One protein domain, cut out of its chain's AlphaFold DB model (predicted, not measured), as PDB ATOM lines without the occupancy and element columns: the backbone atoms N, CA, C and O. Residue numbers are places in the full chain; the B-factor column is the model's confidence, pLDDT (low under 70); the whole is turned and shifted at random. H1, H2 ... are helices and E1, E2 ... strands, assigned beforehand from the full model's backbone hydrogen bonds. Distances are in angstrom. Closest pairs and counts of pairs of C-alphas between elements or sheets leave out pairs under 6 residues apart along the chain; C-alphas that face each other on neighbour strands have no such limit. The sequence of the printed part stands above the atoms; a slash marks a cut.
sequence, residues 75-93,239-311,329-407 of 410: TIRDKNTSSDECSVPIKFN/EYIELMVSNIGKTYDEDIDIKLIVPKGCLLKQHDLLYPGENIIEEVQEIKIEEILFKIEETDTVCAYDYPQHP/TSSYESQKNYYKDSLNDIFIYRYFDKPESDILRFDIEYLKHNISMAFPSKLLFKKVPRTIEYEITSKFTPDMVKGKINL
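Overview. This is residues 75 to 93, 239 to 311 and 329 to 407 of the 410 residues of an uncharacterized protein of Streptococcus mitis bv. 2 str. F0392 (UniProt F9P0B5). Two sheets, E5 E6 E4 E9 E10 and the smaller E1 E3 E7, are partly face to face as a sandwich with crossed strands, and a group of three helices lies off the sheets at one end of the long axis. In that group H1 and H2 follow each other along H3, and a short strand pair, E2 with E8, continues from the small sheet's side. The printed part has 171 residues with three named helices and ten named strands, in the chain order E1 E2 E3 E4 H1 H2 H3 E5 E6 E7 E8 E9 E10, and each of the three sheets is antiparallel. The class is mixed, helices and strands, with under half of the residues, 85 of 171, in named elements. The whole is compact, with a radius of gyration of the C-alphas of 16.9 A, yet elongated in outline, spanning 56 by 36 by 29 A.

Arrangement. The largest sheet runs E5, residues 350 to 353, E6, residues 357 to 367, E4, residues 253 to 263, E9, residues 387 to 393, and E10, residues 401 to 406. It is twisted, and its edge strands are E5 and E10. E5 and E6 form a hairpin, with N 350 and O 361 2.8 A apart, within hydrogen-bond range. Between E6 and E4, N 260 and O 360 are 2.8 A apart. E4 bends by 54 degrees at residue 256 and E6 by 60 degrees at residue 364. Between E4 and E9, N 259 and O 391 are 2.8 A apart. E9 and E10 form the other hairpin, with N 392 and O 401 2.8 A apart. The second sheet of the sandwich, two sheets face to face, runs E1, residues 75 to 78, E3, residues 243 to 247, and E7, residues 372 to 374. Its strands stand at 42 degrees to those of the large sheet. N 77 and O 244 are 3.0 A apart between E1 and E3, and N 245 and O 373 are 2.8 A apart between E3 and E7. The closest C-alphas of E1 and E10 are those of Ile 76 and Ile 405, 7.6 A apart. E2, residues 239 to 241, runs on into E3 at 10 degrees and is the antiparallel neighbour of E8, residues 379 to 381, with N 381 and O 239 2.8 A apart. H3, residues 332 to 346, touches H1, residues 281 to 287, with residues 335 to 339 alone; their closest C-alphas are those of Gln 285 and Tyr 339, 6.8 A, at a steep tilt of 41 degrees, the same way. H3 touches H2, residues 289 to 294, with residues 342 to 346 alone; the closest C-alphas are those of Glu 290 and Leu 343, 6.9 A, at a tilt of 38 degrees, only just steep. In H1, H2 and H3 every O i to N i+4 pair is within hydrogen-bond range. The three helices are not on either sheet of the sandwich.

Along the chain. E1 begins at C-alpha 75, (-28.966, -48.918, -41.914). E4 measures 28.9 A and E6 28.0 A from first to last C-alpha, E9 20.0 A and E10 16.4 A. H3 measures 21.4 A and begins at C-alpha 332, (-58.464, -25.963, -21.251). E10 ends at C-alpha 406, (-40.393, -49.864, -48.849).

Size, cuts and confidence. The C-alphas of Lys 250 and Thr 329 are the two farthest apart, 56.4 A. Residues 94 to 238 are not printed, with 10.3 A between C-alphas 93 and 239, and neither are residues 312 to 328, with 25.4 A between C-alphas 311 and 329. The link from E4 to H1, 17 residues, is long. Mean pLDDT of the printed part is 86.8, and residues 81 to 86, 309 to 311 and 329 to 330 are under 70.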
ATOM      1  N   THR A  75     -27.766 -48.613 -41.125       90.19
ATOM      2  CA  THR A  75     -28.966 -48.918 -41.914       90.19
ATOM      3  C   THR A  75     -30.211 -48.552 -41.117       90.19
ATOM      4  O   THR A  75     -30.158 -48.484 -39.890       90.19
ATOM      5  N   ILE A  76     -31.326 -48.299 -41.802       90.50
ATOM      6  CA  ILE A  76     -32.623 -48.087 -41.151       90.50
ATOM      7  C   ILE A  76     -33.461 -49.333 -41.378       90.50
ATOM      8  O   ILE A  76     -33.625 -49.756 -42.520       90.50
ATOM      9  N   ARG A  77     -33.985 -49.904 -40.294       86.31
ATOM     10  CA  ARG A  77     -34.798 -51.121 -40.319       86.31
ATOM     11  C   ARG A  77     -36.103 -50.914 -39.567       86.31
ATOM     12  O   ARG A  77     -36.200 -50.058 -38.688       86.31
ATOM     13  N   ASP A  78     -37.097 -51.713 -39.924       85.25
ATOM     14  CA  ASP A  78     -38.341 -51.834 -39.168       85.25
ATOM     15  C   ASP A  78     -38.077 -52.619 -37.882       85.25
ATOM     16  O   ASP A  78     -37.468 -53.696 -37.915       85.25
ATOM     17  N   LYS A  79     -38.537 -52.083 -36.751       81.56
ATOM     18  CA  LYS A  79     -38.406 -52.738 -35.449       81.56
ATOM     19  C   LYS A  79     -39.152 -54.079 -35.409       81.56
ATOM     20  O   LYS A  79     -38.653 -55.029 -34.813       81.56
ATOM     21  N   ASN A  80     -40.307 -54.188 -36.069       74.75
ATOM     22  CA  ASN A  80     -41.194 -55.349 -35.957       74.75
ATOM     23  C   ASN A  80     -40.760 -56.532 -36.826       74.75
ATOM     24  O   ASN A  80     -40.849 -57.681 -36.403       74.75
ATOM     25  N   THR A  81     -40.291 -56.272 -38.046       67.69
ATOM     26  CA  THR A  81     -39.843 -57.330 -38.965       67.69
ATOM     27  C   THR A  81     -38.348 -57.605 -38.866       67.69
ATOM     28  O   THR A  81     -37.917 -58.674 -39.293       67.69
ATOM     29  N   SER A  82     -37.545 -56.682 -38.310       59.34
ATOM     30  CA  SER A  82     -36.074 -56.791 -38.214       59.34
ATOM     31  C   SER A  82     -35.375 -57.109 -39.551       59.34
ATOM     32  O   SER A  82     -34.196 -57.472 -39.581       59.34
ATOM     33  N   SER A  83     -36.098 -56.958 -40.663       58.72
ATOM     34  CA  SER A  83     -35.711 -57.346 -42.014       58.72
ATOM     35  C   SER A  83     -35.747 -56.132 -42.933       58.72
ATOM     36  O   SER A  83     -36.542 -55.216 -42.722       58.72
ATOM     37  N   ASP A  84     -34.939 -56.163 -43.990       57.94
ATOM     38  CA  ASP A  84     -34.952 -55.140 -45.043       57.94
ATOM     39  C   ASP A  84     -36.167 -55.296 -45.988       57.94
ATOM     40  O   ASP A  84     -36.401 -54.477 -46.884       57.94
ATOM     41  N   GLU A  85     -36.960 -56.356 -45.804       61.81
ATOM     42  CA  GLU A  85     -38.086 -56.711 -46.658       61.81
ATOM     43  C   GLU A  85     -39.383 -56.058 -46.168       61.81
ATOM     44  O   GLU A  85     -40.175 -56.655 -45.453       61.81
ATOM     45  N   CYS A  86     -39.605 -54.832 -46.644       65.44
ATOM     46  CA  CYS A  86     -40.868 -54.087 -46.638       65.44
ATOM     47  C   CYS A  86     -41.570 -53.937 -45.270       65.44
ATOM     48  O   CYS A  86     -42.192 -54.867 -44.756       65.44
ATOM     49  N   SER A  87     -41.569 -52.721 -44.730       78.00
ATOM     50  CA  SER A  87     -42.263 -52.408 -43.480       78.00
ATOM     51  C   SER A  87     -43.778 -52.424 -43.671       78.00
ATOM     52  O   SER A  87     -44.298 -51.981 -44.701       78.00
ATOM     53  N   VAL A  88     -44.494 -52.926 -42.667       83.06
ATOM     54  CA  VAL A  88     -45.961 -52.982 -42.671       83.06
ATOM     55  C   VAL A  88     -46.484 -51.899 -41.728       83.06
ATOM     56  O   VAL A  88     -46.164 -51.946 -40.541       83.06
ATOM     57  N   PRO A  89     -47.254 -50.916 -42.227       84.88
ATOM     58  CA  PRO A  89     -47.919 -49.940 -41.374       84.88
ATOM     59  C   PRO A  89     -48.883 -50.606 -40.384       84.88
ATOM     60  O   PRO A  89     -49.583 -51.558 -40.725       84.88
ATOM     61  N   ILE A  90     -48.921 -50.085 -39.161       88.94
ATOM     62  CA  ILE A  90     -49.726 -50.589 -38.045       88.94
ATOM     63  C   ILE A  90     -50.768 -49.530 -37.661       88.94
ATOM     64  O   ILE A  90     -50.535 -48.332 -37.823       88.94
ATOM     65  N   LYS A  91     -51.916 -49.981 -37.145       90.25
ATOM     66  CA  LYS A  91     -52.960 -49.139 -36.540       90.25
ATOM     67  C   LYS A  91     -52.988 -49.324 -35.029       90.25
ATOM     68  O   LYS A  91     -52.656 -50.398 -34.533       90.25
ATOM     69  N   PHE A  92     -53.409 -48.289 -34.308       87.62
ATOM     70  CA  PHE A  92     -53.417 -48.312 -32.845       87.62
ATOM     71  C   PHE A  92     -54.496 -49.231 -32.243       87.62
ATOM     72  O   PHE A  92     -54.248 -49.836 -31.201       87.62
ATOM     73  N   ASN A  93     -55.655 -49.371 -32.898       88.88
ATOM     74  CA  ASN A  93     -56.805 -50.172 -32.444       88.88
ATOM     75  C   ASN A  93     -57.244 -49.855 -30.993       88.88
ATOM     76  O   ASN A  93     -57.579 -50.745 -30.208       88.88
ATOM     77  N   GLU A 239     -52.193 -44.526 -39.554       93.06
ATOM     78  CA  GLU A 239     -51.252 -45.619 -39.765       93.06
ATOM     79  C   GLU A 239     -49.845 -45.150 -39.401       93.06
ATOM     80  O   GLU A 239     -49.447 -44.027 -39.727       93.06
ATOM     81  N   TYR A 240     -49.086 -46.002 -38.717       93.19
ATOM     82  CA  TYR A 240     -47.740 -45.678 -38.260       93.19
ATOM     83  C   TYR A 240     -46.741 -46.805 -38.514       93.19
ATOM     84  O   TYR A 240     -47.115 -47.954 -38.736       93.19
ATOM     85  N   ILE A 241     -45.452 -46.473 -38.459       92.56
ATOM     86  CA  ILE A 241     -44.356 -47.451 -38.460       92.56
ATOM     87  C   ILE A 241     -43.357 -47.151 -37.344       92.56
ATOM     88  O   ILE A 241     -43.135 -45.994 -36.977       92.56
ATOM     89  N   GLU A 242     -42.721 -48.207 -36.841       93.12
ATOM     90  CA  GLU A 242     -41.645 -48.125 -35.854       93.12
ATOM     91  C   GLU A 242     -40.312 -48.420 -36.536       93.12
ATOM     92  O   GLU A 242     -40.058 -49.535 -36.992       93.12
ATOM     93  N   LEU A 243     -39.458 -47.404 -36.627       92.44
ATOM     94  CA  LEU A 243     -38.158 -47.513 -37.277       92.44
ATOM     95  C   LEU A 243     -37.028 -47.417 -36.259       92.44
ATOM     96  O   LEU A 243     -37.137 -46.750 -35.229       92.44
ATOM     97  N   MET A 244     -35.920 -48.063 -36.593       92.12
ATOM     98  CA  MET A 244     -34.680 -48.021 -35.831       92.12
ATOM     99  C   MET A 244     -33.484 -47.799 -36.754       92.12
ATOM    100  O   MET A 244     -33.460 -48.261 -37.897       92.12
ATOM    101  N   VAL A 245     -32.472 -47.109 -36.238       92.31
ATOM    102  CA  VAL A 245     -31.145 -47.018 -36.846       92.31
ATOM    103  C   VAL A 245     -30.302 -48.154 -36.281       92.31
ATOM    104  O   VAL A 245     -30.107 -48.247 -35.073       92.31
ATOM    105  N   SER A 246     -29.797 -49.027 -37.145       90.25
ATOM    106  CA  SER A 246     -28.967 -50.166 -36.764       90.25
ATOM    107  C   SER A 246     -27.541 -49.989 -37.258       90.25
ATOM    108  O   SER A 246     -27.322 -49.758 -38.449       90.25
ATOM    109  N   ASN A 247     -26.573 -50.201 -36.368       89.06
ATOM    110  CA  ASN A 247     -25.178 -50.371 -36.750       89.06
ATOM    111  C   ASN A 247     -24.857 -51.865 -36.849       89.06
ATOM    112  O   ASN A 247     -24.546 -52.507 -35.851       89.06
ATOM    113  N   ILE A 248     -24.914 -52.423 -38.055       86.12
ATOM    114  CA  ILE A 248     -24.546 -53.824 -38.343       86.12
ATOM    115  C   ILE A 248     -23.048 -53.975 -38.672       86.12
ATOM    116  O   ILE A 248     -22.594 -55.026 -39.127       86.12
ATOM    117  N   GLY A 249     -22.278 -52.902 -38.488       82.81
ATOM    118  CA  GLY A 249     -20.841 -52.878 -38.698       82.81
ATOM    119  C   GLY A 249     -20.066 -53.523 -37.553       82.81
ATOM    120  O   GLY A 249     -20.608 -53.955 -36.538       82.81
ATOM    121  N   LYS A 250     -18.742 -53.563 -37.714       81.44
ATOM    122  CA  LYS A 250     -17.825 -54.159 -36.725       81.44
ATOM    123  C   LYS A 250     -17.243 -53.129 -35.744       81.44
ATOM    124  O   LYS A 250     -16.524 -53.509 -34.827       81.44
ATOM    125  N   THR A 251     -17.555 -51.846 -35.924       85.12
ATOM    126  CA  THR A 251     -17.083 -50.720 -35.099       85.12
ATOM    127  C   THR A 251     -18.247 -49.820 -34.696       85.12
ATOM    128  O   THR A 251     -19.304 -49.854 -35.324       85.12
ATOM    129  N   TYR A 252     -18.072 -49.035 -33.632       83.69
ATOM    130  CA  TYR A 252     -19.038 -48.004 -33.239       83.69
ATOM    131  C   TYR A 252     -19.018 -46.823 -34.222       83.69
ATOM    132  O   TYR A 252     -18.102 -46.721 -35.044       83.69
ATOM    133  N   ASP A 253     -20.023 -45.957 -34.127       86.19
ATOM    134  CA  ASP A 253     -20.067 -44.680 -34.837       86.19
ATOM    135  C   ASP A 253     -20.538 -43.541 -33.919       86.19
ATOM    136  O   ASP A 253     -21.134 -43.789 -32.866       86.19
ATOM    137  N   GLU A 254     -20.238 -42.310 -34.320       88.31
ATOM    138  CA  GLU A 254     -20.500 -41.065 -33.588       88.31
ATOM    139  C   GLU A 254     -21.018 -39.982 -34.539       88.31
ATOM    140  O   GLU A 254     -20.765 -40.037 -35.749       88.31
ATOM    141  N   ASP A 255     -21.688 -38.974 -33.972       89.75
ATOM    142  CA  ASP A 255     -22.202 -37.798 -34.684       89.75
ATOM    143  C   ASP A 255     -23.029 -38.208 -35.919       89.75
ATOM    144  O   ASP A 255     -22.742 -37.821 -37.056       89.75
ATOM    145  N   ILE A 256     -24.016 -39.084 -35.707       91.69
ATOM    146  CA  ILE A 256     -24.823 -39.674 -36.772       91.69
ATOM    147  C   ILE A 256     -25.991 -38.739 -37.080       91.69
ATOM    148  O   ILE A 256     -26.912 -38.597 -36.283       91.69
ATOM    149  N   ASP A 257     -25.992 -38.155 -38.271       93.38
ATOM    150  CA  ASP A 257     -27.088 -37.355 -38.808       93.38
ATOM    151  C   ASP A 257     -27.971 -38.217 -39.717       93.38
ATOM    152  O   ASP A 257     -27.509 -38.794 -40.708       93.38
ATOM    153  N   ILE A 258     -29.271 -38.255 -39.425       95.62
ATOM    154  CA  ILE A 258     -30.268 -38.977 -40.209       95.62
ATOM    155  C   ILE A 258     -31.185 -37.977 -40.900       95.62
ATOM    156  O   ILE A 258     -31.721 -37.046 -40.296       95.62
ATOM    157  N   LYS A 259     -31.414 -38.197 -42.193       95.94
ATOM    158  CA  LYS A 259     -32.354 -37.434 -43.008       95.94
ATOM    159  C   LYS A 259     -33.326 -38.376 -43.697       95.94
ATOM    160  O   LYS A 259     -32.920 -39.224 -44.481       95.94
ATOM    161  N   LEU A 260     -34.613 -38.152 -43.477       95.50
ATOM    162  CA  LEU A 260     -35.707 -38.855 -44.139       95.50
ATOM    163  C   LEU A 260     -36.340 -37.946 -45.187       95.50
ATOM    164  O   LEU A 260     -36.481 -36.741 -44.976       95.50
ATOM    165  N   ILE A 261     -36.729 -38.529 -46.313       94.56
ATOM    166  CA  ILE A 261     -37.383 -37.859 -47.432       94.56
ATOM    167  C   ILE A 261     -38.691 -38.605 -47.686       94.56
ATOM    168  O   ILE A 261     -38.706 -39.711 -48.231       94.56
ATOM    169  N   VAL A 262     -39.792 -37.994 -47.256       94.06
ATOM    170  CA  VAL A 262     -41.141 -38.555 -47.357       94.06
ATOM    171  C   VAL A 262     -41.892 -37.835 -48.482       94.06
ATOM    172  O   VAL A 262     -41.792 -36.610 -48.587       94.06
ATOM    173  N   PRO A 263     -42.653 -38.544 -49.337       92.81
ATOM    174  CA  PRO A 263     -43.504 -37.903 -50.336       92.81
ATOM    175  C   PRO A 263     -44.458 -36.875 -49.720       92.81
ATOM    176  O   PRO A 263     -45.002 -37.085 -48.631       92.81
ATOM    177  N   LYS A 264     -44.665 -35.757 -50.423       91.06
ATOM    178  CA  LYS A 264     -45.466 -34.642 -49.909       91.06
ATOM    179  C   LYS A 264     -46.884 -35.079 -49.533       91.06
ATOM    180  O   LYS A 264     -47.564 -35.748 -50.309       91.06
ATOM    181  N   GLY A 265     -47.340 -34.646 -48.357       87.56
ATOM    182  CA  GLY A 265     -48.719 -34.861 -47.899       87.56
ATOM    183  C   GLY A 265     -49.001 -36.255 -47.325       87.56
ATOM    184  O   GLY A 265     -50.136 -36.524 -46.938       87.56
ATOM    185  N   CYS A 266     -47.993 -37.126 -47.237       90.81
ATOM    186  CA  CYS A 266     -48.116 -38.430 -46.587       90.81
ATOM    187  C   CYS A 266     -47.950 -38.350 -45.064       90.81
ATOM    188  O   CYS A 266     -48.662 -39.040 -44.339       90.81
ATOM    189  N   LEU A 267     -47.027 -37.516 -44.580       91.94
ATOM    190  CA  LEU A 267     -46.659 -37.432 -43.167       91.94
ATOM    191  C   LEU A 267     -47.709 -36.673 -42.337       91.94
ATOM    192  O   LEU A 267     -48.165 -35.597 -42.732       91.94
ATOM    193  N   LEU A 268     -48.033 -37.203 -41.160       92.38
ATOM    194  CA  LEU A 268     -48.798 -36.517 -40.121       92.38
ATOM    195  C   LEU A 268     -47.828 -35.916 -39.094       92.38
ATOM    196  O   LEU A 268     -47.037 -36.634 -38.487       92.38
ATOM    197  N   LYS A 269     -47.858 -34.590 -38.929       90.88
ATOM    198  CA  LYS A 269     -46.962 -33.863 -38.014       90.88
ATOM    199  C   LYS A 269     -47.621 -33.684 -36.647       90.88
ATOM    200  O   LYS A 269     -48.844 -33.707 -36.547       90.88
ATOM    201  N   GLN A 270     -46.832 -33.399 -35.609       88.88
ATOM    202  CA  GLN A 270     -47.357 -33.249 -34.241       88.88
ATOM    203  C   GLN A 270     -48.436 -32.158 -34.091       88.88
ATOM    204  O   GLN A 270     -49.325 -32.283 -33.264       88.88
ATOM    205  N   HIS A 271     -48.395 -31.101 -34.912       87.38
ATOM    206  CA  HIS A 271     -49.391 -30.019 -34.894       87.38
ATOM    207  C   HIS A 271     -50.694 -30.359 -35.623       87.38
ATOM    208  O   HIS A 271     -51.660 -29.615 -35.503       87.38
ATOM    209  N   ASP A 272     -50.707 -31.449 -36.390       90.25
ATOM    210  CA  ASP A 272     -51.903 -31.961 -37.054       90.25
ATOM    211  C   ASP A 272     -52.655 -32.980 -36.173       90.25
ATOM    212  O   ASP A 272     -53.711 -33.465 -36.577       90.25
ATOM    213  N   LEU A 273     -52.104 -33.346 -35.007       91.56
ATOM    214  CA  LEU A 273     -52.740 -34.269 -34.069       91.56
ATOM    215  C   LEU A 273     -53.920 -33.600 -33.358       91.56
ATOM    216  O   LEU A 273     -53.878 -32.419 -33.013       91.56
ATOM    217  N   LEU A 274     -54.971 -34.384 -33.124       91.75
ATOM    218  CA  LEU A 274     -56.135 -33.948 -32.367       91.75
ATOM    219  C   LEU A 274     -55.772 -33.797 -30.883       91.75
ATOM    220  O   LEU A 274     -55.139 -34.675 -30.300       91.75
ATOM    221  N   TYR A 275     -56.202 -32.697 -30.267       91.25
ATOM    222  CA  TYR A 275     -56.102 -32.528 -28.820       91.25
ATOM    223  C   TYR A 275     -57.195 -33.343 -28.116       91.25
ATOM    224  O   TYR A 275     -58.330 -33.348 -28.598       91.25
ATOM    225  N   PRO A 276     -56.902 -33.971 -26.966       92.38
ATOM    226  CA  PRO A 276     -57.939 -34.595 -26.157       92.38
ATOM    227  C   PRO A 276     -59.025 -33.585 -25.747       92.38
ATOM    228  O   PRO A 276     -58.768 -32.376 -25.632       92.38
ATOM    229  N   GLY A 277     -60.240 -34.087 -25.524       87.06
ATOM    230  CA  GLY A 277     -61.367 -33.288 -25.046       87.06
ATOM    231  C   GLY A 277     -61.108 -32.657 -23.673       87.06
ATOM    232  O   GLY A 277     -60.216 -33.072 -22.932       87.06
ATOM    233  N   GLU A 278     -61.875 -31.619 -23.341       87.81
ATOM    234  CA  GLU A 278     -61.692 -30.838 -22.108       87.81
ATOM    235  C   GLU A 278     -61.798 -31.696 -20.841       87.81
ATOM    236  O   GLU A 278     -61.112 -31.423 -19.858       87.81
ATOM    237  N   ASN A 279     -62.621 -32.746 -20.858       84.56
ATOM    238  CA  ASN A 279     -62.867 -33.581 -19.688       84.56
ATOM    239  C   ASN A 279     -61.889 -34.756 -19.567       84.56
ATOM    240  O   ASN A 279     -61.845 -35.371 -18.504       84.56
ATOM    241  N   ILE A 280     -61.098 -35.045 -20.607       89.19
ATOM    242  CA  ILE A 280     -60.136 -36.162 -20.625       89.19
ATOM    243  C   ILE A 280     -58.670 -35.719 -20.700       89.19
ATOM    244  O   ILE A 280     -57.779 -36.519 -20.424       89.19
ATOM    245  N   ILE A 281     -58.387 -34.469 -21.087       88.31
ATOM    246  CA  ILE A 281     -57.018 -34.002 -21.361       88.31
ATOM    247  C   ILE A 281     -56.087 -34.103 -20.151       88.31
ATOM    248  O   ILE A 281     -54.906 -34.394 -20.320       88.31
ATOM    249  N   GLU A 282     -56.612 -33.903 -18.944       86.38
ATOM    250  CA  GLU A 282     -55.835 -34.005 -17.706       86.38
ATOM    251  C   GLU A 282     -55.457 -35.459 -17.420       86.38
ATOM    252  O   GLU A 282     -54.279 -35.769 -17.271       86.38
ATOM    253  N   GLU A 283     -56.439 -36.367 -17.451       87.19
ATOM    254  CA  GLU A 283     -56.224 -37.805 -17.241       87.19
ATOM    255  C   GLU A 283     -55.262 -38.383 -18.290       87.19
ATOM    256  O   GLU A 283     -54.349 -39.144 -17.969       87.19
ATOM    257  N   VAL A 284     -55.411 -37.965 -19.550       87.19
ATOM    258  CA  VAL A 284     -54.507 -38.331 -20.645       87.19
ATOM    259  C   VAL A 284     -53.054 -37.949 -20.338       87.19
ATOM    260  O   VAL A 284     -52.157 -38.769 -20.548       87.19
ATOM    261  N   GLN A 285     -52.822 -36.741 -19.822       84.75
ATOM    262  CA  GLN A 285     -51.483 -36.257 -19.471       84.75
ATOM    263  C   GLN A 285     -50.926 -36.912 -18.203       84.75
ATOM    264  O   GLN A 285     -49.719 -37.139 -18.107       84.75
ATOM    265  N   GLU A 286     -51.778 -37.226 -17.226       85.81
ATOM    266  CA  GLU A 286     -51.379 -37.940 -16.009       85.81
ATOM    267  C   GLU A 286     -50.897 -39.359 -16.324       85.81
ATOM    268  O   GLU A 286     -49.852 -39.786 -15.828       85.81
ATOM    269  N   ILE A 287     -51.621 -40.064 -17.199       85.75
ATOM    270  CA  ILE A 287     -51.259 -41.406 -17.677       85.75
ATOM    271  C   ILE A 287     -50.109 -41.344 -18.698       85.75
ATOM    272  O   ILE A 287     -49.451 -42.355 -18.946       85.75
ATOM    273  N   LYS A 288     -49.835 -40.157 -19.260       88.88
ATOM    274  CA  LYS A 288     -48.866 -39.914 -20.335       88.88
ATOM    275  C   LYS A 288     -49.156 -40.753 -21.578       88.88
ATOM    276  O   LYS A 288     -48.280 -41.450 -22.100       88.88
ATOM    277  N   ILE A 289     -50.399 -40.707 -22.058       89.38
ATOM    278  CA  ILE A 289     -50.821 -41.522 -23.207       89.38
ATOM    279  C   ILE A 289     -49.944 -41.267 -24.437       89.38
ATOM    280  O   ILE A 289     -49.679 -42.178 -25.211       89.38
ATOM    281  N   GLU A 290     -49.467 -40.037 -24.612       89.38
ATOM    282  CA  GLU A 290     -48.608 -39.637 -25.714       89.38
ATOM    283  C   GLU A 290     -47.270 -40.383 -25.701       89.38
ATOM    284  O   GLU A 290     -46.770 -40.744 -26.765       89.38
ATOM    285  N   GLU A 291     -46.724 -40.703 -24.522       90.38
ATOM    286  CA  GLU A 291     -45.514 -41.515 -24.424       90.38
ATOM    287  C   GLU A 291     -45.787 -42.944 -24.898       90.38
ATOM    288  O   GLU A 291     -45.034 -43.472 -25.711       90.38
ATOM    289  N   ILE A 292     -46.903 -43.534 -24.464       88.31
ATOM    290  CA  ILE A 292     -47.315 -44.899 -24.833       88.31
ATOM    291  C   ILE A 292     -47.601 -45.000 -26.341       88.31
ATOM    292  O   ILE A 292     -47.231 -45.971 -27.010       88.31
ATOM    293  N   LEU A 293     -48.272 -43.991 -26.899       91.75
ATOM    294  CA  LEU A 293     -48.669 -43.990 -28.300       91.75
ATOM    295  C   LEU A 293     -47.487 -43.698 -29.223       91.75
ATOM    296  O   LEU A 293     -47.351 -44.375 -30.240       91.75
ATOM    297  N   PHE A 294     -46.635 -42.727 -28.894       94.06
ATOM    298  CA  PHE A 294     -45.682 -42.175 -29.859       94.06
ATOM    299  C   PHE A 294     -44.220 -42.515 -29.590       94.06
ATOM    300  O   PHE A 294     -43.442 -42.495 -30.546       94.06
ATOM    301  N   LYS A 295     -43.819 -42.850 -28.357       93.12
ATOM    302  CA  LYS A 295     -42.453 -43.333 -28.114       93.12
ATOM    303  C   LYS A 295     -42.319 -44.778 -28.583       93.12
ATOM    304  O   LYS A 295     -43.277 -45.552 -28.600       93.12
ATOM    305  N   ILE A 296     -41.110 -45.135 -28.993       91.50
ATOM    306  CA  ILE A 296     -40.766 -46.508 -29.352       91.50
ATOM    307  C   ILE A 296     -40.085 -47.137 -28.138       91.50
ATOM    308  O   ILE A 296     -39.030 -46.675 -27.707       91.50
ATOM    309  N   GLU A 297     -40.698 -48.183 -27.585       86.56
ATOM    310  CA  GLU A 297     -40.197 -48.839 -26.373       86.56
ATOM    311  C   GLU A 297     -38.849 -49.538 -26.594       86.56
ATOM    312  O   GLU A 297     -38.590 -50.095 -27.670       86.56
ATOM    313  N   GLU A 298     -38.021 -49.533 -25.549       86.94
ATOM    314  CA  GLU A 298     -36.774 -50.292 -25.486       86.94
ATOM    315  C   GLU A 298     -37.060 -51.796 -25.465       86.94
ATOM    316  O   GLU A 298     -38.001 -52.276 -24.834       86.94
ATOM    317  N   THR A 299     -36.215 -52.552 -26.153       83.94
ATOM    318  CA  THR A 299     -36.211 -54.017 -26.117       83.94
ATOM    319  C   THR A 299     -34.791 -54.498 -25.843       83.94
ATOM    320  O   THR A 299     -33.842 -53.719 -25.859       83.94
ATOM    321  N   ASP A 300     -34.613 -55.799 -25.650       78.06
ATOM    322  CA  ASP A 300     -33.298 -56.419 -25.461       78.06
ATOM    323  C   ASP A 300     -32.321 -56.187 -26.633       78.06
ATOM    324  O   ASP A 300     -31.107 -56.303 -26.460       78.06
ATOM    325  N   THR A 301     -32.837 -55.842 -27.817       76.31
ATOM    326  CA  THR A 301     -32.059 -55.640 -29.052       76.31
ATOM    327  C   THR A 301     -32.088 -54.209 -29.593       76.31
ATOM    328  O   THR A 301     -31.286 -53.869 -30.474       76.31
ATOM    329  N   VAL A 302     -32.977 -53.357 -29.075       85.12
ATOM    330  CA  VAL A 302     -33.185 -51.980 -29.542       85.12
ATOM    331  C   VAL A 302     -33.216 -51.041 -28.349       85.12
ATOM    332  O   VAL A 302     -34.154 -51.093 -27.556       85.12
ATOM    333  N   CYS A 303     -32.228 -50.155 -28.258       87.31
ATOM    334  CA  CYS A 303     -32.194 -49.089 -27.266       87.31
ATOM    335  C   CYS A 303     -33.256 -48.027 -27.580       87.31
ATOM    336  O   CYS A 303     -33.489 -47.701 -28.751       87.31
ATOM    337  N   ALA A 304     -33.863 -47.454 -26.540       88.50
ATOM    338  CA  ALA A 304     -34.699 -46.266 -26.693       88.50
ATOM    339  C   ALA A 304     -33.881 -45.085 -27.245       88.50
ATOM    340  O   ALA A 304     -32.655 -45.039 -27.111       88.50
ATOM    341  N   TYR A 305     -34.572 -44.133 -27.870       89.44
ATOM    342  CA  TYR A 305     -33.955 -42.877 -28.279       89.44
ATOM    343  C   TYR A 305     -33.523 -42.072 -27.047       89.44
ATOM    344  O   TYR A 305     -34.256 -42.010 -26.055       89.44
ATOM    345  N   ASP A 306     -32.342 -41.460 -27.110       84.88
ATOM    346  CA  ASP A 306     -31.829 -40.634 -26.018       84.88
ATOM    347  C   ASP A 306     -32.456 -39.237 -26.086       84.88
ATOM    348  O   ASP A 306     -32.026 -38.365 -26.842       84.88
ATOM    349  N   TYR A 307     -33.547 -39.045 -25.345       81.75
ATOM    350  CA  TYR A 307     -34.220 -37.753 -25.279       81.75
ATOM    351  C   TYR A 307     -33.377 -36.756 -24.473       81.75
ATOM    352  O   TYR A 307     -32.873 -37.110 -23.400       81.75
ATOM    353  N   PRO A 308     -33.291 -35.486 -24.911       71.81
ATOM    354  CA  PRO A 308     -32.659 -34.433 -24.139       71.81
ATOM    355  C   PRO A 308     -33.235 -34.405 -22.725       71.81
ATOM    356  O   PRO A 308     -34.443 -34.257 -22.524       71.81
ATOM    357  N   GLN A 309     -32.363 -34.547 -21.729       61.97
ATOM    358  CA  GLN A 309     -32.752 -34.452 -20.329       61.97
ATOM    359  C   GLN A 309     -33.081 -32.991 -20.022       61.97
ATOM    360  O   GLN A 309     -32.216 -32.199 -19.638       61.97
ATOM    361  N   HIS A 310     -34.339 -32.604 -20.209       54.22
ATOM    362  CA  HIS A 310     -34.821 -31.346 -19.671       54.22
ATOM    363  C   HIS A 310     -34.840 -31.474 -18.145       54.22
ATOM    364  O   HIS A 310     -35.423 -32.432 -17.626       54.22
ATOM    365  N   PRO A 311     -34.213 -30.551 -17.387       45.12
ATOM    366  CA  PRO A 311     -34.460 -30.502 -15.958       45.12
ATOM    367  C   PRO A 311     -35.971 -30.384 -15.792       45.12
ATOM    368  O   PRO A 311     -36.578 -29.495 -16.390       45.12
ATOM    369  N   THR A 329     -59.092 -24.808 -12.332       45.12
ATOM    370  CA  THR A 329     -58.675 -23.462 -12.782       45.12
ATOM    371  C   THR A 329     -57.439 -23.454 -13.679       45.12
ATOM    372  O   THR A 329     -56.953 -22.372 -14.004       45.12
ATOM    373  N   SER A 330     -56.948 -24.601 -14.148       55.12
ATOM    374  CA  SER A 330     -56.217 -24.599 -15.415       55.12
ATOM    375  C   SER A 330     -57.260 -24.441 -16.523       55.12
ATOM    376  O   SER A 330     -58.250 -25.166 -16.596       55.12
ATOM    377  N   SER A 331     -57.117 -23.407 -17.351       72.88
ATOM    378  CA  SER A 331     -57.989 -23.295 -18.520       72.88
ATOM    379  C   SER A 331     -57.689 -24.461 -19.467       72.88
ATOM    380  O   SER A 331     -56.536 -24.886 -19.557       72.88
ATOM    381  N   TYR A 332     -58.681 -24.949 -20.211       83.88
ATOM    382  CA  TYR A 332     -58.464 -25.963 -21.251       83.88
ATOM    383  C   TYR A 332     -57.308 -25.589 -22.204       83.88
ATOM    384  O   TYR A 332     -56.519 -26.438 -22.606       83.88
ATOM    385  N   GLU A 333     -57.130 -24.296 -22.488       86.31
ATOM    386  CA  GLU A 333     -56.007 -23.778 -23.280       86.31
ATOM    387  C   GLU A 333     -54.640 -23.983 -22.609       86.31
ATOM    388  O   GLU A 333     -53.657 -24.292 -23.281       86.31
ATOM    389  N   SER A 334     -54.562 -23.869 -21.280       85.25
ATOM    390  CA  SER A 334     -53.356 -24.210 -20.518       85.25
ATOM    391  C   SER A 334     -53.025 -25.693 -20.682       85.25
ATOM    392  O   SER A 334     -51.883 -26.029 -20.986       85.25
ATOM    393  N   GLN A 335     -54.033 -26.566 -20.581       86.06
ATOM    394  CA  GLN A 335     -53.846 -28.006 -20.759       86.06
ATOM    395  C   GLN A 335     -53.418 -28.372 -22.184       86.06
ATOM    396  O   GLN A 335     -52.539 -29.213 -22.359       86.06
ATOM    397  N   LYS A 336     -53.943 -27.698 -23.214       90.19
ATOM    398  CA  LYS A 336     -53.460 -27.877 -24.594       90.19
ATOM    399  C   LYS A 336     -51.989 -27.520 -24.754       90.19
ATOM    400  O   LYS A 336     -51.288 -28.207 -25.494       90.19
ATOM    401  N   ASN A 337     -51.528 -26.456 -24.097       89.69
ATOM    402  CA  ASN A 337     -50.122 -26.066 -24.156       89.69
ATOM    403  C   ASN A 337     -49.232 -27.143 -23.529       89.69
ATOM    404  O   ASN A 337     -48.276 -27.559 -24.173       89.69
ATOM    405  N   TYR A 338     -49.601 -27.681 -22.362       88.69
ATOM    406  CA  TYR A 338     -48.857 -28.785 -21.745       88.69
ATOM    407  C   TYR A 338     -48.820 -30.037 -22.621       88.69
ATOM    408  O   TYR A 338     -47.754 -30.615 -22.829       88.69
ATOM    409  N   TYR A 339     -49.958 -30.425 -23.199       90.19
ATOM    410  CA  TYR A 339     -50.010 -31.554 -24.126       90.19
ATOM    411  C   TYR A 339     -49.133 -31.314 -25.363       90.19
ATOM    412  O   TYR A 339     -48.389 -32.191 -25.795       90.19
ATOM    413  N   LYS A 340     -49.173 -30.098 -25.920       91.56
ATOM    414  CA  LYS A 340     -48.342 -29.702 -27.060       91.56
ATOM    415  C   LYS A 340     -46.853 -29.773 -26.732       91.56
ATOM    416  O   LYS A 340     -46.085 -30.221 -27.579       91.56
ATOM    417  N   ASP A 341     -46.452 -29.331 -25.546       89.69
ATOM    418  CA  ASP A 341     -45.062 -29.403 -25.099       89.69
ATOM    419  C   ASP A 341     -44.620 -30.865 -24.948       89.69
ATOM    420  O   ASP A 341     -43.591 -31.237 -25.504       89.69
ATOM    421  N   SER A 342     -45.466 -31.726 -24.369       89.62
ATOM    422  CA  SER A 342     -45.217 -33.177 -24.293       89.62
ATOM    423  C   SER A 342     -45.023 -33.812 -25.680       89.62
ATOM    424  O   SER A 342     -44.103 -34.599 -25.901       89.62
ATOM    425  N   LEU A 343     -45.829 -33.416 -26.673       92.38
ATOM    426  CA  LEU A 343     -45.620 -33.847 -28.059       92.38
ATOM    427  C   LEU A 343     -44.299 -33.321 -28.640       92.38
ATOM    428  O   LEU A 343     -43.624 -34.052 -29.363       92.38
ATOM    429  N   ASN A 344     -43.912 -32.076 -28.357       91.19
ATOM    430  CA  ASN A 344     -42.644 -31.523 -28.843       91.19
ATOM    431  C   ASN A 344     -41.433 -32.265 -28.256       91.19
ATOM    432  O   ASN A 344     -40.443 -32.439 -28.965       91.19
ATOM    433  N   ASP A 345     -41.544 -32.742 -27.015       89.44
ATOM    434  CA  ASP A 345     -40.510 -33.533 -26.341       89.44
ATOM    435  C   ASP A 345     -40.368 -34.945 -26.940       89.44
ATOM    436  O   ASP A 345     -39.315 -35.569 -26.824       89.44
ATOM    437  N   ILE A 346     -41.409 -35.459 -27.604       91.81
ATOM    438  CA  ILE A 346     -41.395 -36.775 -28.262       91.81
ATOM    439  C   ILE A 346     -40.967 -36.662 -29.730       91.81
ATOM    440  O   ILE A 346     -40.097 -37.396 -30.199       91.81
ATOM    441  N   PHE A 347     -41.572 -35.741 -30.479       92.75
ATOM    442  CA  PHE A 347     -41.342 -35.570 -31.914       92.75
ATOM    443  C   PHE A 347     -40.126 -34.671 -32.185       92.75
ATOM    444  O   PHE A 347     -40.242 -33.581 -32.754       92.75
ATOM    445  N   ILE A 348     -38.938 -35.153 -31.813       91.06
ATOM    446  CA  ILE A 348     -37.665 -34.435 -31.971       91.06
ATOM    447  C   ILE A 348     -37.165 -34.547 -33.419       91.06
ATOM    448  O   ILE A 348     -36.226 -35.272 -33.743       91.06
ATOM    449  N   TYR A 349     -37.815 -33.805 -34.320       93.12
ATOM    450  CA  TYR A 349     -37.426 -33.707 -35.725       93.12
ATOM    451  C   TYR A 349     -37.293 -32.258 -36.183       93.12
ATOM    452  O   TYR A 349     -38.153 -31.407 -35.955       93.12
ATOM    453  N   ARG A 350     -36.237 -31.991 -36.950       92.56
ATOM    454  CA  ARG A 350     -36.095 -30.771 -37.748       92.56
ATOM    455  C   ARG A 350     -36.829 -30.967 -39.076       92.56
ATOM    456  O   ARG A 350     -36.382 -31.740 -39.927       92.56
ATOM    457  N   TYR A 351     -37.949 -30.269 -39.249       91.19
ATOM    458  CA  TYR A 351     -38.774 -30.346 -40.455       91.19
ATOM    459  C   TYR A 351     -38.331 -29.336 -41.514       91.19
ATOM    460  O   TYR A 351     -38.158 -28.152 -41.224       91.19
ATOM    461  N   PHE A 352     -38.230 -29.785 -42.763       91.06
ATOM    462  CA  PHE A 352     -38.003 -28.914 -43.913       91.06
ATOM    463  C   PHE A 352     -39.047 -29.197 -44.982       91.06
ATOM    464  O   PHE A 352     -39.196 -30.330 -45.443       91.06
ATOM    465  N   ASP A 353     -39.760 -28.150 -45.377       87.00
ATOM    466  CA  ASP A 353     -40.771 -28.227 -46.420       87.00
ATOM    467  C   ASP A 353     -40.120 -28.033 -47.798       87.00
ATOM    468  O   ASP A 353     -39.441 -27.029 -48.041       87.00
ATOM    469  N   LYS A 354     -40.302 -29.005 -48.698       89.56
ATOM    470  CA  LYS A 354     -39.987 -28.870 -50.120       89.56
ATOM    471  C   LYS A 354     -41.242 -29.106 -50.967       89.56
ATOM    472  O   LYS A 354     -42.128 -29.846 -50.549       89.56
ATOM    473  N   PRO A 355     -41.292 -28.566 -52.203       84.38
ATOM    474  CA  PRO A 355     -42.465 -28.703 -53.070       84.38
ATOM    475  C   PRO A 355     -42.918 -30.153 -53.303       84.38
ATOM    476  O   PRO A 355     -44.113 -30.419 -53.355       84.38
ATOM    477  N   GLU A 356     -41.971 -31.089 -53.422       87.94
ATOM    478  CA  GLU A 356     -42.251 -32.492 -53.771       87.94
ATOM    479  C   GLU A 356     -42.131 -33.466 -52.587       87.94
ATOM    480  O   GLU A 356     -42.594 -34.604 -52.670       87.94
ATOM    481  N   SER A 357     -41.518 -33.046 -51.475       91.06
ATOM    482  CA  SER A 357     -41.269 -33.917 -50.320       91.06
ATOM    483  C   SER A 357     -41.227 -33.161 -48.996       91.06
ATOM    484  O   SER A 357     -40.806 -32.008 -48.920       91.06
ATOM    485  N   ASP A 358     -41.632 -33.844 -47.932       92.25
ATOM    486  CA  ASP A 358     -41.397 -33.425 -46.557       92.25
ATOM    487  C   ASP A 358     -40.101 -34.086 -46.063       92.25
ATOM    488  O   ASP A 358     -39.927 -35.303 -46.171       92.25
ATOM    489  N   ILE A 359     -39.168 -33.287 -45.546       93.31
ATOM    490  CA  ILE A 359     -37.894 -33.785 -45.020       93.31
ATOM    491  C   ILE A 359     -37.916 -33.726 -43.499       93.31
ATOM    492  O   ILE A 359     -38.207 -32.674 -42.926       93.31
ATOM    493  N   LEU A 360     -37.529 -34.830 -42.863       94.62
ATOM    494  CA  LEU A 360     -37.283 -34.901 -41.426       94.62
ATOM    495  C   LEU A 360     -35.792 -35.114 -41.186       94.62
ATOM    496  O   LEU A 360     -35.155 -35.883 -41.909       94.62
ATOM    497  N   ARG A 361     -35.232 -34.448 -40.179       95.31
ATOM    498  CA  ARG A 361     -33.861 -34.691 -39.722       95.31
ATOM    499  C   ARG A 361     -33.795 -34.837 -38.215       95.31
ATOM    500  O   ARG A 361     -34.453 -34.077 -37.511       95.31
ATOM    501  N   PHE A 362     -32.968 -35.759 -37.754       94.88
ATOM    502  CA  PHE A 362     -32.615 -35.940 -36.350       94.88
ATOM    503  C   PHE A 362     -31.210 -36.533 -36.270       94.88
ATOM    504  O   PHE A 362     -30.670 -36.989 -37.281       94.88
ATOM    505  N   ASP A 363     -30.633 -36.504 -35.081       92.50
ATOM    506  CA  ASP A 363     -29.262 -36.919 -34.831       92.50
ATOM    507  C   ASP A 363     -29.183 -37.926 -33.678       92.50
ATOM    508  O   ASP A 363     -30.086 -38.017 -32.840       92.50
ATOM    509  N   ILE A 364     -28.129 -38.740 -33.711       91.06
ATOM    510  CA  ILE A 364     -27.754 -39.713 -32.686       91.06
ATOM    511  C   ILE A 364     -26.275 -39.482 -32.377       91.06
ATOM    512  O   ILE A 364     -25.423 -39.622 -33.256       91.06
ATOM    513  N   GLU A 365     -25.960 -39.161 -31.123       88.38
ATOM    514  CA  GLU A 365     -24.586 -38.841 -30.713       88.38
ATOM    515  C   GLU A 365     -23.646 -40.047 -30.827       88.38
ATOM    516  O   GLU A 365     -22.508 -39.915 -31.278       88.38
ATOM    517  N   TYR A 366     -24.120 -41.233 -30.436       87.38
ATOM    518  CA  TYR A 366     -23.303 -42.439 -30.357       87.38
ATOM    519  C   TYR A 366     -24.119 -43.703 -30.636       87.38
ATOM    520  O   TYR A 366     -25.187 -43.907 -30.060       87.38
ATOM    521  N   LEU A 367     -23.575 -44.606 -31.460       86.56
ATOM    522  CA  LEU A 367     -24.158 -45.929 -31.691       86.56
ATOM    523  C   LEU A 367     -23.080 -47.016 -31.742       86.56
ATOM    524  O   LEU A 367     -22.260 -47.097 -32.661       86.56
ATOM    525  N   LYS A 368     -23.110 -47.914 -30.755       85.00
ATOM    526  CA  LYS A 368     -22.190 -49.054 -30.680       85.00
ATOM    527  C   LYS A 368     -22.427 -50.049 -31.824       85.00
ATOM    528  O   LYS A 368     -23.531 -50.176 -32.347       85.00
ATOM    529  N   HIS A 369     -21.383 -50.795 -32.180       82.44
ATOM    530  CA  HIS A 369     -21.480 -51.910 -33.121       82.44
ATOM    531  C   HIS A 369     -22.523 -52.950 -32.674       82.44
ATOM    532  O   HIS A 369     -22.620 -53.273 -31.489       82.44
ATOM    533  N   ASN A 370     -23.254 -53.511 -33.635       80.94
ATOM    534  CA  ASN A 370     -24.323 -54.498 -33.445       80.94
ATOM    535  C   ASN A 370     -25.449 -54.061 -32.494       80.94
ATOM    536  O   ASN A 370     -26.138 -54.916 -31.939       80.94
ATOM    537  N   ILE A 371     -25.637 -52.754 -32.302       86.12
ATOM    538  CA  ILE A 371     -26.748 -52.192 -31.532       86.12
ATOM    539  C   ILE A 371     -27.660 -51.407 -32.474       86.12
ATOM    540  O   ILE A 371     -27.216 -50.845 -33.482       86.12
ATOM    541  N   SER A 372     -28.950 -51.401 -32.146       89.81
ATOM    542  CA  SER A 372     -29.942 -50.556 -32.798       89.81
ATOM    543  C   SER A 372     -30.486 -49.536 -31.811       89.81
ATOM    544  O   SER A 372     -30.670 -49.849 -30.638       89.81
ATOM    545  N   MET A 373     -30.763 -48.335 -32.298       91.06
ATOM    546  CA  MET A 373     -31.449 -47.290 -31.553       91.06
ATOM    547  C   MET A 373     -32.758 -46.962 -32.257       91.06
ATOM    548  O   MET A 373     -32.793 -46.809 -33.481       91.06
ATOM    549  N   ALA A 374     -33.838 -46.879 -31.493       93.44
ATOM    550  CA  ALA A 374     -35.130 -46.477 -32.011       93.44
ATOM    551  C   ALA A 374     -35.117 -45.025 -32.509       93.44
ATOM    552  O   ALA A 374     -34.310 -44.198 -32.085       93.44
ATOM    553  N   PHE A 375     -36.033 -44.703 -33.417       95.00
ATOM    554  CA  PHE A 375     -36.296 -43.314 -33.780       95.00
ATOM    555  C   PHE A 375     -36.870 -42.522 -32.590       95.00
ATOM    556  O   PHE A 375     -37.463 -43.129 -31.694       95.00
ATOM    557  N   PRO A 376     -36.772 -41.175 -32.615       93.19
ATOM    558  CA  PRO A 376     -37.386 -40.318 -31.600       93.19
ATOM    559  C   PRO A 376     -38.875 -40.590 -31.388       93.19
ATOM    560  O   PRO A 376     -39.360 -40.546 -30.264       93.19
ATOM    561  N   SER A 377     -39.624 -40.898 -32.444       95.12
ATOM    562  CA  SER A 377     -41.015 -41.319 -32.314       95.12
ATOM    563  C   SER A 377     -41.451 -42.214 -33.471       95.12
ATOM    564  O   SER A 377     -40.740 -42.383 -34.470       95.12
ATOM    565  N   LYS A 378     -42.638 -42.811 -33.335       94.81
ATOM    566  CA  LYS A 378     -43.305 -43.532 -34.425       94.81
ATOM    567  C   LYS A 378     -43.612 -42.557 -35.563       94.81
ATOM    568  O   LYS A 378     -44.148 -41.473 -35.330       94.81
ATOM    569  N   LEU A 379     -43.305 -42.939 -36.803       93.94
ATOM    570  CA  LEU A 379     -43.662 -42.114 -37.958       93.94
ATOM    571  C   LEU A 379     -45.141 -42.304 -38.273       93.94
ATOM    572  O   LEU A 379     -45.565 -43.423 -38.550       93.94
ATOM    573  N   LEU A 380     -45.896 -41.208 -38.246       94.62
ATOM    574  CA  LEU A 380     -47.341 -41.195 -38.450       94.62
ATOM    575  C   LEU A 380     -47.691 -40.765 -39.880       94.62
ATOM    576  O   LEU A 380     -47.103 -39.815 -40.412       94.62
ATOM    577  N   PHE A 381     -48.687 -41.408 -40.489       92.81
ATOM    578  CA  PHE A 381     -49.101 -41.133 -41.865       92.81
ATOM    579  C   PHE A 381     -50.589 -40.789 -41.976       92.81
ATOM    580  O   PHE A 381     -51.450 -41.498 -41.467       92.81
ATOM    581  N   LYS A 382     -50.888 -39.727 -42.737       89.31
ATOM    582  CA  LYS A 382     -52.235 -39.453 -43.282       89.31
ATOM    583  C   LYS A 382     -52.548 -40.375 -44.457       89.31
ATOM    584  O   LYS A 382     -53.691 -40.735 -44.704       89.31
ATOM    585  N   LYS A 383     -51.510 -40.687 -45.234       89.81
ATOM    586  CA  LYS A 383     -51.554 -41.590 -46.378       89.81
ATOM    587  C   LYS A 383     -50.220 -42.305 -46.459       89.81
ATOM    588  O   LYS A 383     -49.198 -41.643 -46.644       89.81
ATOM    589  N   VAL A 384     -50.231 -43.629 -46.370       89.19
ATOM    590  CA  VAL A 384     -49.002 -44.423 -46.423       89.19
ATOM    591  C   VAL A 384     -48.305 -44.240 -47.779       89.19
ATOM    592  O   VAL A 384     -48.904 -44.493 -48.831       89.19
ATOM    593  N   PRO A 385     -47.047 -43.759 -47.797       90.50
ATOM    594  CA  PRO A 385     -46.256 -43.700 -49.017       90.50
ATOM    595  C   PRO A 385     -45.772 -45.102 -49.400       90.50
ATOM    596  O   PRO A 385     -45.556 -45.941 -48.541       90.50
ATOM    597  N   ARG A 386     -45.507 -45.361 -50.685       88.94
ATOM    598  CA  ARG A 386     -44.898 -46.644 -51.099       88.94
ATOM    599  C   ARG A 386     -43.449 -46.784 -50.640       88.94
ATOM    600  O   ARG A 386     -42.984 -47.886 -50.379       88.94
ATOM    601  N   THR A 387     -42.725 -45.668 -50.607       90.31
ATOM    602  CA  THR A 387     -41.295 -45.641 -50.301       90.31
ATOM    603  C   THR A 387     -40.926 -44.375 -49.545       90.31
ATOM    604  O   THR A 387     -41.380 -43.290 -49.914       90.31
ATOM    605  N   ILE A 388     -40.049 -44.507 -48.554       92.44
ATOM    606  CA  ILE A 388     -39.386 -43.397 -47.861       92.44
ATOM    607  C   ILE A 388     -37.897 -43.498 -48.164       92.44
ATOM    608  O   ILE A 388     -37.290 -44.544 -47.946       92.44
ATOM    609  N   GLU A 389     -37.300 -42.433 -48.685       93.69
ATOM    610  CA  GLU A 389     -35.855 -42.410 -48.919       93.69
ATOM    611  C   GLU A 389     -35.147 -41.865 -47.683       93.69
ATOM    612  O   GLU A 389     -35.686 -41.013 -46.973       93.69
ATOM    613  N   TYR A 390     -33.934 -42.340 -47.425       94.75
ATOM    614  CA  TYR A 390     -33.130 -41.833 -46.325       94.75
ATOM    615  C   TYR A 390     -31.676 -41.620 -46.726       94.75
ATOM    616  O   TYR A 390     -31.138 -42.282 -47.616       94.75
ATOM    617  N   GLU A 391     -31.047 -40.681 -46.033       94.62
ATOM    618  CA  GLU A 391     -29.626 -40.380 -46.112       94.62
ATOM    619  C   GLU A 391     -29.064 -40.372 -44.684       94.62
ATOM    620  O   GLU A 391     -29.649 -39.743 -43.801       94.62
ATOM    621  N   ILE A 392     -27.957 -41.080 -44.455       93.38
ATOM    622  CA  ILE A 392     -27.230 -41.099 -43.181       93.38
ATOM    623  C   ILE A 392     -25.816 -40.589 -43.434       93.38
ATOM    624  O   ILE A 392     -25.144 -41.028 -44.373       93.38
ATOM    625  N   THR A 393     -25.363 -39.681 -42.582       91.62
ATOM    626  CA  THR A 393     -23.971 -39.232 -42.518       91.62
ATOM    627  C   THR A 393     -23.461 -39.402 -41.098       91.62
ATOM    628  O   THR A 393     -24.225 -39.231 -40.157       91.62
ATOM    629  N   SER A 394     -22.191 -39.754 -40.933       90.25
ATOM    630  CA  SER A 394     -21.589 -39.929 -39.612       90.25
ATOM    631  C   SER A 394     -20.100 -39.616 -39.637       90.25
ATOM    632  O   SER A 394     -19.485 -39.514 -40.702       90.25
ATOM    633  N   LYS A 395     -19.494 -39.474 -38.457       86.06
ATOM    634  CA  LYS A 395     -18.081 -39.112 -38.310       86.06
ATOM    635  C   LYS A 395     -17.130 -40.135 -38.921       86.06
ATOM    636  O   LYS A 395     -16.137 -39.756 -39.545       86.06
ATOM    637  N   PHE A 396     -17.413 -41.425 -38.736       81.31
ATOM    638  CA  PHE A 396     -16.537 -42.505 -39.197       81.31
ATOM    639  C   PHE A 396     -16.960 -43.098 -40.549       81.31
ATOM    640  O   PHE A 396     -16.234 -43.933 -41.100       81.31
ATOM    641  N   THR A 397     -18.065 -42.618 -41.133       79.00
ATOM    642  CA  THR A 397     -18.491 -42.969 -42.493       79.00
ATOM    643  C   THR A 397     -18.353 -41.757 -43.423       79.00
ATOM    644  O   THR A 397     -19.251 -40.921 -43.488       79.00
ATOM    645  N   PRO A 398     -17.243 -41.644 -44.182       71.50
ATOM    646  CA  PRO A 398     -16.989 -40.476 -45.032       71.50
ATOM    647  C   PRO A 398     -17.967 -40.361 -46.209       71.50
ATOM    648  O   PRO A 398     -18.172 -39.267 -46.736       71.50
ATOM    649  N   ASP A 399     -18.557 -41.482 -46.628       82.38
ATOM    650  CA  ASP A 399     -19.531 -41.541 -47.710       82.38
ATOM    651  C   ASP A 399     -20.950 -41.510 -47.135       82.38
ATOM    652  O   ASP A 399     -21.288 -42.270 -46.232       82.38
ATOM    653  N   MET A 400     -21.810 -40.664 -47.698       87.94
ATOM    654  CA  MET A 400     -23.218 -40.620 -47.312       87.94
ATOM    655  C   MET A 400     -23.919 -41.933 -47.689       87.94
ATOM    656  O   MET A 400     -24.000 -42.285 -48.871       87.94
ATOM    657  N   VAL A 401     -24.476 -42.624 -46.696       88.38
ATOM    658  CA  VAL A 401     -25.255 -43.846 -46.904       88.38
ATOM    659  C   VAL A 401     -26.649 -43.456 -47.367       88.38
ATOM    660  O   VAL A 401     -27.332 -42.676 -46.708       88.38
ATOM    661  N   LYS A 402     -27.089 -44.008 -48.497       91.56
ATOM    662  CA  LYS A 402     -28.442 -43.805 -49.021       91.56
ATOM    663  C   LYS A 402     -29.194 -45.118 -49.050       91.56
ATOM    664  O   LYS A 402     -28.636 -46.131 -49.465       91.56
ATOM    665  N   GLY A 403     -30.467 -45.080 -48.693       89.31
ATOM    666  CA  GLY A 403     -31.338 -46.241 -48.800       89.31
ATOM    667  C   GLY A 403     -32.795 -45.860 -48.981       89.31
ATOM    668  O   GLY A 403     -33.156 -44.682 -49.057       89.31
ATOM    669  N   LYS A 404     -33.630 -46.890 -49.109       90.75
ATOM    670  CA  LYS A 404     -35.076 -46.754 -49.260       90.75
ATOM    671  C   LYS A 404     -35.769 -47.749 -48.351       90.75
ATOM    672  O   LYS A 404     -35.408 -48.920 -48.331       90.75
ATOM    673  N   ILE A 405     -36.782 -47.270 -47.650       89.75
ATOM    674  CA  ILE A 405     -37.697 -48.074 -46.856       89.75
ATOM    675  C   ILE A 405     -38.925 -48.276 -47.727       89.75
ATOM    676  O   ILE A 405     -39.607 -47.309 -48.073       89.75
ATOM    677  N   ASN A 406     -39.176 -49.515 -48.129       88.69
ATOM    678  CA  ASN A 406     -40.393 -49.864 -48.849       88.69
ATOM    679  C   ASN A 406     -41.495 -50.113 -47.822       88.69
ATOM    680  O   ASN A 406     -41.255 -50.825 -46.850       88.69
ATOM    681  N   LEU A 407     -42.675 -49.537 -48.032       85.50
ATOM    682  CA  LEU A 407     -43.848 -49.807 -47.208       85.50
ATOM    683  C   LEU A 407     -44.842 -50.627 -48.026       85.50
ATOM    684  O   LEU A 407     -45.120 -50.300 -49.187       85.50
TER     685      LEU A 407